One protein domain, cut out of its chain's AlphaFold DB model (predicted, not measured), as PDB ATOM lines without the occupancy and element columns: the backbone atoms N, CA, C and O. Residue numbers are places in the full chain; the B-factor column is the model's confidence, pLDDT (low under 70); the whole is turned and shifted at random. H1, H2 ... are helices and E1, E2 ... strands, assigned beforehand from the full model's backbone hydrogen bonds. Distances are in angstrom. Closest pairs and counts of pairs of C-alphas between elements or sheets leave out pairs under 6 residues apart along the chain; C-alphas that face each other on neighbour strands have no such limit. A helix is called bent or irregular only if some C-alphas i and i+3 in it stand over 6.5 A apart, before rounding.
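What this domain is: This is residues 3 to 59 of the 78 residues of an uncharacterized protein of Tessaracoccus bendigoensis DSM 12906 (UniProt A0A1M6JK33). A strongly twisted sheet of four strands, curled like part of a barrel, has one short helix, H1, packed over its strand E3. The long, bent hairpin of E3 and E4 makes one end of an elongated shape, and the short parallel strands E1 and E2, with the long loop of residues 6 to 18 that joins them, lie toward the other end. The printed part has 57 residues, with one named helix and four named strands in the order E1, E2, H1, E3, E4. The sheet is mixed, in the order E1, E2, E3, E4, and the class is mostly strand. The whole is only just compact, close to loose, with a radius of gyration of the C-alphas of 12.0 A and spans of 37 by 22 by 16 A.

Where its parts are: E3, the longest strand, is residues 37 to 45 and measures 22.2 A from first to last C-alpha, with C-alpha 37 at (180.427, 176.256, 128.097). E4, residues 51 to 58, measures 15.5 A and ends with C-alpha 58 at (172.005, 174.638, 130.307). E2 is residues 19 to 22, 10.0 A. E1 is residues 3 to 5, 6.7 A, and begins with C-alpha 3 at (180.468, 184.671, 133.781). H1 is residues 25 to 30, 8.7 A.

How they stand to each other: E3 and E4 form a hairpin and are antiparallel at 136 degrees, with N 39 and O 58 2.9 A apart and N 44 and O 53 2.8 A apart, within hydrogen-bond range. E3 bends by 63 degrees at residue 42, and E4 bends by 80 degrees at residue 55. The pairing is staggered: E3 pairs with E2 over residues 37 to 38 and with E4 over residues 39 to 45. E2 and E3 are parallel at 45 degrees, with N 38 and O 21 2.9 A apart, within hydrogen-bond range. E1 and E2 are parallel at 37 degrees, with N 4 and O 20 within hydrogen-bond range at 3.1 A. E1 and E4 are the edge strands and are apart. H1 is on the sheet at a height over the sheet of 8.7 A, over E3, and runs along the strands at 12 degrees to E3 on the local plane. The closest C-alphas of H1 and E3 are those of Arg 25 and Phe 39, 5.3 A apart. E2, H1 and E3 form a strand-helix-strand unit, two parallel neighbour strands with a helix between them along the chain, and its crossover is right-handed. In H1 every O i to N i+4 pair is within hydrogen-bond range.

The domain as a whole: The two C-alphas farthest apart are those of Pro 17 and Arg 47, 37.7 A. The printed part has no cut. The link from E1 to E2, 13 residues, is long. The mean pLDDT of the printed part is 85.3, and residues 3 to 12 are under 70.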
ATOM      1  N   VAL A   3     181.178 184.898 135.042       67.50
ATOM      2  CA  VAL A   3     180.468 184.671 133.781       67.50
ATOM      3  C   VAL A   3     180.966 185.669 132.743       67.50
ATOM      4  O   VAL A   3     180.946 186.875 132.988       67.50
ATOM      5  N   LYS A   4     181.413 185.177 131.584       69.31
ATOM      6  CA  LYS A   4     181.765 186.022 130.436       69.31
ATOM      7  C   LYS A   4     180.812 185.754 129.279       69.31
ATOM      8  O   LYS A   4     180.690 184.618 128.820       69.31
ATOM      9  N   LEU A   5     180.167 186.817 128.801       63.66
ATOM     10  CA  LEU A   5     179.448 186.790 127.536       63.66
ATOM     11  C   LEU A   5     180.468 186.958 126.414       63.66
ATOM     12  O   LEU A   5     181.197 187.949 126.385       63.66
ATOM     13  N   VAL A   6     180.542 185.982 125.514       64.94
ATOM     14  CA  VAL A   6     181.464 186.038 124.379       64.94
ATOM     15  C   VAL A   6     180.674 185.784 123.106       64.94
ATOM     16  O   VAL A   6     179.989 184.771 122.983       64.94
ATOM     17  N   ASN A   7     180.766 186.712 122.154       60.84
ATOM     18  CA  ASN A   7     180.230 186.511 120.815       60.84
ATOM     19  C   ASN A   7     181.234 185.661 120.027       60.84
ATOM     20  O   ASN A   7     182.286 186.153 119.627       60.84
ATOM     21  N   LEU A   8     180.962 184.362 119.915       60.06
ATOM     22  CA  LEU A   8     181.924 183.399 119.394       60.06
ATOM     23  C   LEU A   8     181.657 183.050 117.937       60.06
ATOM     24  O   LEU A   8     180.795 182.233 117.619       60.06
ATOM     25  N   THR A   9     182.489 183.610 117.069       53.59
ATOM     26  CA  THR A   9     182.786 183.096 115.736       53.59
ATOM     27  C   THR A   9     183.873 182.023 115.857       53.59
ATOM     28  O   THR A   9     185.025 182.329 116.139       53.59
ATOM     29  N   THR A  10     183.485 180.752 115.704       56.56
ATOM     30  CA  THR A  10     184.328 179.547 115.475       56.56
ATOM     31  C   THR A  10     185.440 179.167 116.475       56.56
ATOM     32  O   THR A  10     185.776 177.987 116.543       56.56
ATOM     33  N   HIS A  11     185.974 180.074 117.295       62.09
ATOM     34  CA  HIS A  11     187.054 179.799 118.248       62.09
ATOM     35  C   HIS A  11     186.745 180.388 119.626       62.09
ATOM     36  O   HIS A  11     186.932 181.575 119.886       62.09
ATOM     37  N   ALA A  12     186.273 179.532 120.535       68.25
ATOM     38  CA  ALA A  12     186.137 179.867 121.947       68.25
ATOM     39  C   ALA A  12     187.518 179.963 122.619       68.25
ATOM     40  O   ALA A  12     188.323 179.045 122.426       68.25
ATOM     41  N   PRO A  13     187.795 180.989 123.455       80.38
ATOM     42  CA  PRO A  13     188.986 181.011 124.298       80.38
ATOM     43  C   PRO A  13     189.110 179.712 125.089       80.38
ATOM     44  O   PRO A  13     188.096 179.098 125.432       80.38
ATOM     45  N   GLY A  14     190.338 179.295 125.395       83.44
ATOM     46  CA  GLY A  14     190.580 178.109 126.215       83.44
ATOM     47  C   GLY A  14     189.844 178.159 127.558       83.44
ATOM     48  O   GLY A  14     189.474 179.234 128.052       83.44
ATOM     49  N   ALA A  15     189.621 176.981 128.138       87.38
ATOM     50  CA  ALA A  15     189.054 176.879 129.474       87.38
ATOM     51  C   ALA A  15     189.964 177.583 130.486       87.38
ATOM     52  O   ALA A  15     191.187 177.458 130.432       87.38
ATOM     53  N   GLN A  16     189.358 178.348 131.392       87.31
ATOM     54  CA  GLN A  16     190.069 179.093 132.428       87.31
ATOM     55  C   GLN A  16     189.501 178.720 133.801       87.31
ATOM     56  O   GLN A  16     188.276 178.668 133.949       87.31
ATOM     57  N   PRO A  17     190.349 178.486 134.821       86.69
ATOM     58  CA  PRO A  17     189.878 178.164 136.163       86.69
ATOM     59  C   PRO A  17     188.880 179.204 136.694       86.69
ATOM     60  O   PRO A  17     189.154 180.402 136.702       86.69
ATOM     61  N   GLY A  18     187.707 178.741 137.138       89.06
ATOM     62  CA  GLY A  18     186.669 179.587 137.741       89.06
ATOM     63  C   GLY A  18     185.836 180.437 136.768       89.06
ATOM     64  O   GLY A  18     184.992 181.215 137.234       89.06
ATOM     65  N   ILE A  19     186.039 180.288 135.453       90.00
ATOM     66  CA  ILE A  19     185.299 181.000 134.403       90.00
ATOM     67  C   ILE A  19     184.372 180.035 133.663       90.00
ATOM     68  O   ILE A  19     184.773 178.930 133.308       90.00
ATOM     69  N   VAL A  20     183.150 180.492 133.393       90.69
ATOM     70  CA  VAL A  20     182.248 179.865 132.421       90.69
ATOM     71  C   VAL A  20     181.906 180.852 131.309       90.69
ATOM     72  O   VAL A  20     181.783 182.061 131.542       90.69
ATOM     73  N   TYR A  21     181.742 180.331 130.097       89.50
ATOM     74  CA  TYR A  21     181.389 181.117 128.921       89.50
ATOM     75  C   TYR A  21     179.932 180.881 128.546       89.50
ATOM     76  O   TYR A  21     179.521 179.742 128.321       89.50
ATOM     77  N   VAL A  22     179.166 181.967 128.442       89.81
ATOM     78  CA  VAL A  22     177.793 181.922 127.924       89.81
ATOM     79  C   VAL A  22     177.855 182.015 126.408       89.81
ATOM     80  O   VAL A  22     178.363 182.997 125.864       89.81
ATOM     81  N   VAL A  23     177.344 180.984 125.739       87.94
ATOM     82  CA  VAL A  23     177.390 180.815 124.283       87.94
ATOM     83  C   VAL A  23     176.015 180.418 123.738       87.94
ATOM     84  O   VAL A  23     175.101 180.080 124.493       87.94
ATOM     85  N   SER A  24     175.849 180.432 122.412       87.94
ATOM     86  CA  SER A  24     174.631 179.892 121.793       87.94
ATOM     87  C   SER A  24     174.525 178.376 122.019       87.94
ATOM     88  O   SER A  24     175.540 177.674 122.076       87.94
ATOM     89  N   ARG A  25     173.300 177.835 122.078       90.31
ATOM     90  CA  ARG A  25     173.083 176.382 122.222       90.31
ATOM     91  C   ARG A  25     173.765 175.580 121.107       90.31
ATOM     92  O   ARG A  25     174.301 174.506 121.369       90.31
ATOM     93  N   VAL A  26     173.791 176.115 119.886       89.62
ATOM     94  CA  VAL A  26     174.461 175.491 118.733       89.62
ATOM     95  C   VAL A  26     175.973 175.417 118.961       89.62
ATOM     96  O   VAL A  26     176.559 174.353 118.793       89.62
ATOM     97  N   THR A  27     176.594 176.504 119.429       88.19
ATOM     98  CA  THR A  27     178.029 176.544 119.762       88.19
ATOM     99  C   THR A  27     178.377 175.544 120.864       88.19
ATOM    100  O   THR A  27     179.317 174.768 120.708       88.19
ATOM    101  N   ALA A  28     177.598 175.507 121.950       89.44
ATOM    102  CA  ALA A  28     177.799 174.531 123.022       89.44
ATOM    103  C   ALA A  28     177.656 173.085 122.510       89.44
ATOM    104  O   ALA A  28     178.409 172.205 122.919       89.44
ATOM    105  N   SER A  29     176.729 172.837 121.577       89.50
ATOM    106  CA  SER A  29     176.538 171.508 120.987       89.50
ATOM    107  C   SER A  29     177.685 171.110 120.059       89.50
ATOM    108  O   SER A  29     178.054 169.941 120.029       89.50
ATOM    109  N   ALA A  30     178.264 172.056 119.319       89.12
ATOM    110  CA  ALA A  30     179.429 171.802 118.471       89.12
ATOM    111  C   ALA A  30     180.695 171.480 119.290       89.12
ATOM    112  O   ALA A  30     181.625 170.866 118.777       89.12
ATOM    113  N   MET A  31     180.725 171.868 120.569       87.94
ATOM    114  CA  MET A  31     181.874 171.728 121.467       87.94
ATOM    115  C   MET A  31     181.556 170.868 122.702       87.94
ATOM    116  O   MET A  31     181.999 171.190 123.801       87.94
ATOM    117  N   ARG A  32     180.811 169.760 122.551       84.44
ATOM    118  CA  ARG A  32     180.363 168.900 123.676       84.44
ATOM    119  C   ARG A  32     181.462 168.367 124.607       84.44
ATOM    120  O   ARG A  32     181.147 167.943 125.710       84.44
ATOM    121  N   GLY A  33     182.725 168.380 124.186       83.50
ATOM    122  CA  GLY A  33     183.864 168.036 125.046       83.50
ATOM    123  C   GLY A  33     184.276 169.141 126.028       83.50
ATOM    124  O   GLY A  33     185.230 168.951 126.777       83.50
ATOM    125  N   ARG A  34     183.616 170.308 126.007       86.94
ATOM    126  CA  ARG A  34     183.911 171.433 126.897       86.94
ATOM    127  C   ARG A  34     182.850 171.616 127.966       86.94
ATOM    128  O   ARG A  34     181.700 171.949 127.695       86.94
ATOM    129  N   ASP A  35     183.315 171.508 129.199       88.69
ATOM    130  CA  ASP A  35     182.508 171.584 130.409       88.69
ATOM    131  C   ASP A  35     182.319 173.007 130.957       88.69
ATOM    132  O   ASP A  35     181.522 173.248 131.863       88.69
ATOM    133  N   ASP A  36     183.050 173.971 130.414       90.75
ATOM    134  CA  ASP A  36     183.013 175.376 130.816       90.75
ATOM    135  C   ASP A  36     182.096 176.235 129.927       90.75
ATOM    136  O   ASP A  36     182.011 177.452 130.107       90.75
ATOM    137  N   LEU A  37     181.399 175.609 128.973       90.62
ATOM    138  CA  LEU A  37     180.427 176.256 128.097       90.62
ATOM    139  C   LEU A  37     179.007 176.045 128.617       90.62
ATOM    140  O   LEU A  37     178.563 174.916 128.840       90.62
ATOM    141  N   VAL A  38     178.274 177.144 128.753       92.50
ATOM    142  CA  VAL A  38     176.864 177.154 129.146       92.50
ATOM    143  C   VAL A  38     176.039 177.924 128.123       92.50
ATOM    144  O   VAL A  38     176.551 178.796 127.423       92.50
ATOM    145  N   PHE A  39     174.751 177.617 128.025       91.62
ATOM    146  CA  PHE A  39     173.828 178.293 127.118       91.62
ATOM    147  C   PHE A  39     172.529 178.673 127.840       91.62
ATOM    148  O   PHE A  39     172.126 177.962 128.762       91.62
ATOM    149  N   PRO A  40     171.844 179.754 127.432       91.81
ATOM    150  CA  PRO A  40     170.515 180.074 127.940       91.81
ATOM    151  C   PRO A  40     169.541 178.900 127.773       91.81
ATOM    152  O   PRO A  40     169.421 178.307 126.695       91.81
ATOM    153  N   LEU A  41     168.852 178.551 128.851       93.94
ATOM    154  CA  LEU A  41     167.789 177.557 128.862       93.94
ATOM    155  C   LEU A  41     166.589 178.156 129.595       93.94
ATOM    156  O   LEU A  41     166.764 178.913 130.548       93.94
ATOM    157  N   ASP A  42     165.382 177.826 129.137       94.56
ATOM    158  CA  ASP A  42     164.160 178.458 129.646       94.56
ATOM    159  C   ASP A  42     164.243 179.993 129.476       94.56
ATOM    160  O   ASP A  42     164.366 180.768 130.432       94.56
ATOM    161  N   GLU A  43     164.336 180.415 128.206       92.38
ATOM    162  CA  GLU A  43     164.503 181.819 127.825       92.38
ATOM    163  C   GLU A  43     163.255 182.634 128.195       92.38
ATOM    164  O   GLU A  43     162.122 182.249 127.911       92.38
ATOM    165  N   VAL A  44     163.470 183.805 128.792       93.75
ATOM    166  CA  VAL A  44     162.412 184.774 129.083       93.75
ATOM    167  C   VAL A  44     162.383 185.787 127.953       93.75
ATOM    168  O   VAL A  44     163.397 186.428 127.662       93.75
ATOM    169  N   ARG A  45     161.216 185.940 127.332       93.31
ATOM    170  CA  ARG A  45     160.989 186.904 126.255       93.31
ATOM    171  C   ARG A  45     160.255 188.136 126.765       93.31
ATOM    172  O   ARG A  45     159.442 188.041 127.685       93.31
ATOM    173  N   ASP A  46     160.577 189.290 126.196       93.81
ATOM    174  CA  ASP A  46     159.858 190.534 126.459       93.81
ATOM    175  C   ASP A  46     158.559 190.634 125.636       93.81
ATOM    176  O   ASP A  46     158.148 189.705 124.941       93.81
ATOM    177  N   ARG A  47     157.884 191.787 125.725       96.12
ATOM    178  CA  ARG A  47     156.628 192.054 124.999       96.12
ATOM    179  C   ARG A  47     156.802 192.142 123.478       96.12
ATOM    180  O   ARG A  47     155.803 192.082 122.771       96.12
ATOM    181  N   SER A  48     158.031 192.296 122.999       95.56
ATOM    182  CA  SER A  48     158.395 192.353 121.582       95.56
ATOM    183  C   SER A  48     158.873 190.990 121.059       95.56
ATOM    184  O   SER A  48     159.414 190.922 119.960       95.56
ATOM    185  N   ASP A  49     158.689 189.918 121.841       90.12
ATOM    186  CA  ASP A  49     159.156 188.555 121.562       90.12
ATOM    187  C   ASP A  49     160.692 188.420 121.451       90.12
ATOM    188  O   ASP A  49     161.221 187.445 120.913       90.12
ATOM    189  N   VAL A  50     161.440 189.377 122.013       88.69
ATOM    190  CA  VAL A  50     162.907 189.350 122.069       88.69
ATOM    191  C   VAL A  50     163.357 188.657 123.352       88.69
ATOM    192  O   VAL A  50     162.777 188.857 124.418       88.69
ATOM    193  N   ILE A  51     164.416 187.843 123.278       85.62
ATOM    194  CA  ILE A  51     165.011 187.214 124.465       85.62
ATOM    195  C   ILE A  51     165.591 188.308 125.372       85.62
ATOM    196  O   ILE A  51     166.620 188.905 125.061       85.62
ATOM    197  N   ALA A  52     164.940 188.535 126.512       90.38
ATOM    198  CA  ALA A  52     165.375 189.471 127.546       90.38
ATOM    199  C   ALA A  52     166.308 188.812 128.575       90.38
ATOM    200  O   ALA A  52     167.028 189.495 129.299       90.38
ATOM    201  N   GLY A  53     166.299 187.478 128.654       89.06
ATOM    202  CA  GLY A  53     167.145 186.712 129.562       89.06
ATOM    203  C   GLY A  53     166.792 185.228 129.575       89.06
ATOM    204  O   GLY A  53     166.160 184.714 128.655       89.06
ATOM    205  N   CYS A  54     167.190 184.527 130.633       94.69
ATOM    206  CA  CYS A  54     166.843 183.124 130.858       94.69
ATOM    207  C   CYS A  54     166.717 182.832 132.352       94.69
ATOM    208  O   CYS A  54     167.312 183.528 133.177       94.69
ATOM    209  N   ARG A  55     165.917 181.821 132.702       93.31
ATOM    210  CA  ARG A  55     165.736 181.399 134.101       93.31
ATOM    211  C   ARG A  55     166.860 180.499 134.578       93.31
ATOM    212  O   ARG A  55     167.151 180.455 135.770       93.31
ATOM    213  N   THR A  56     167.474 179.772 133.652       95.31
ATOM    214  CA  THR A  56     168.535 178.827 133.960       95.31
ATOM    215  C   THR A  56     169.555 178.755 132.829       95.31
ATOM    216  O   THR A  56     169.331 179.207 131.705       95.31
ATOM    217  N   LEU A  57     170.719 178.200 133.145       94.50
ATOM    218  CA  LEU A  57     171.777 177.940 132.186       94.50
ATOM    219  C   LEU A  57     171.880 176.432 131.980       94.50
ATOM    220  O   LEU A  57     172.037 175.668 132.930       94.50
ATOM    221  N   GLY A  58     171.783 176.011 130.724       93.25
ATOM    222  CA  GLY A  58     172.005 174.638 130.307       93.25
ATOM    223  C   GLY A  58     173.477 174.372 130.012       93.25
ATOM    224  O   GLY A  58     174.230 175.263 129.614       93.25
ATOM    225  N   ARG A  59     173.871 173.111 130.159       92.94
ATOM    226  CA  ARG A  59     175.159 172.577 129.716       92.94
ATOM    227  C   ARG A  59     174.924 171.189 129.134       92.94
ATOM    228  O   ARG A  59     174.060 170.456 129.614       92.94
TER     229      ARG A  59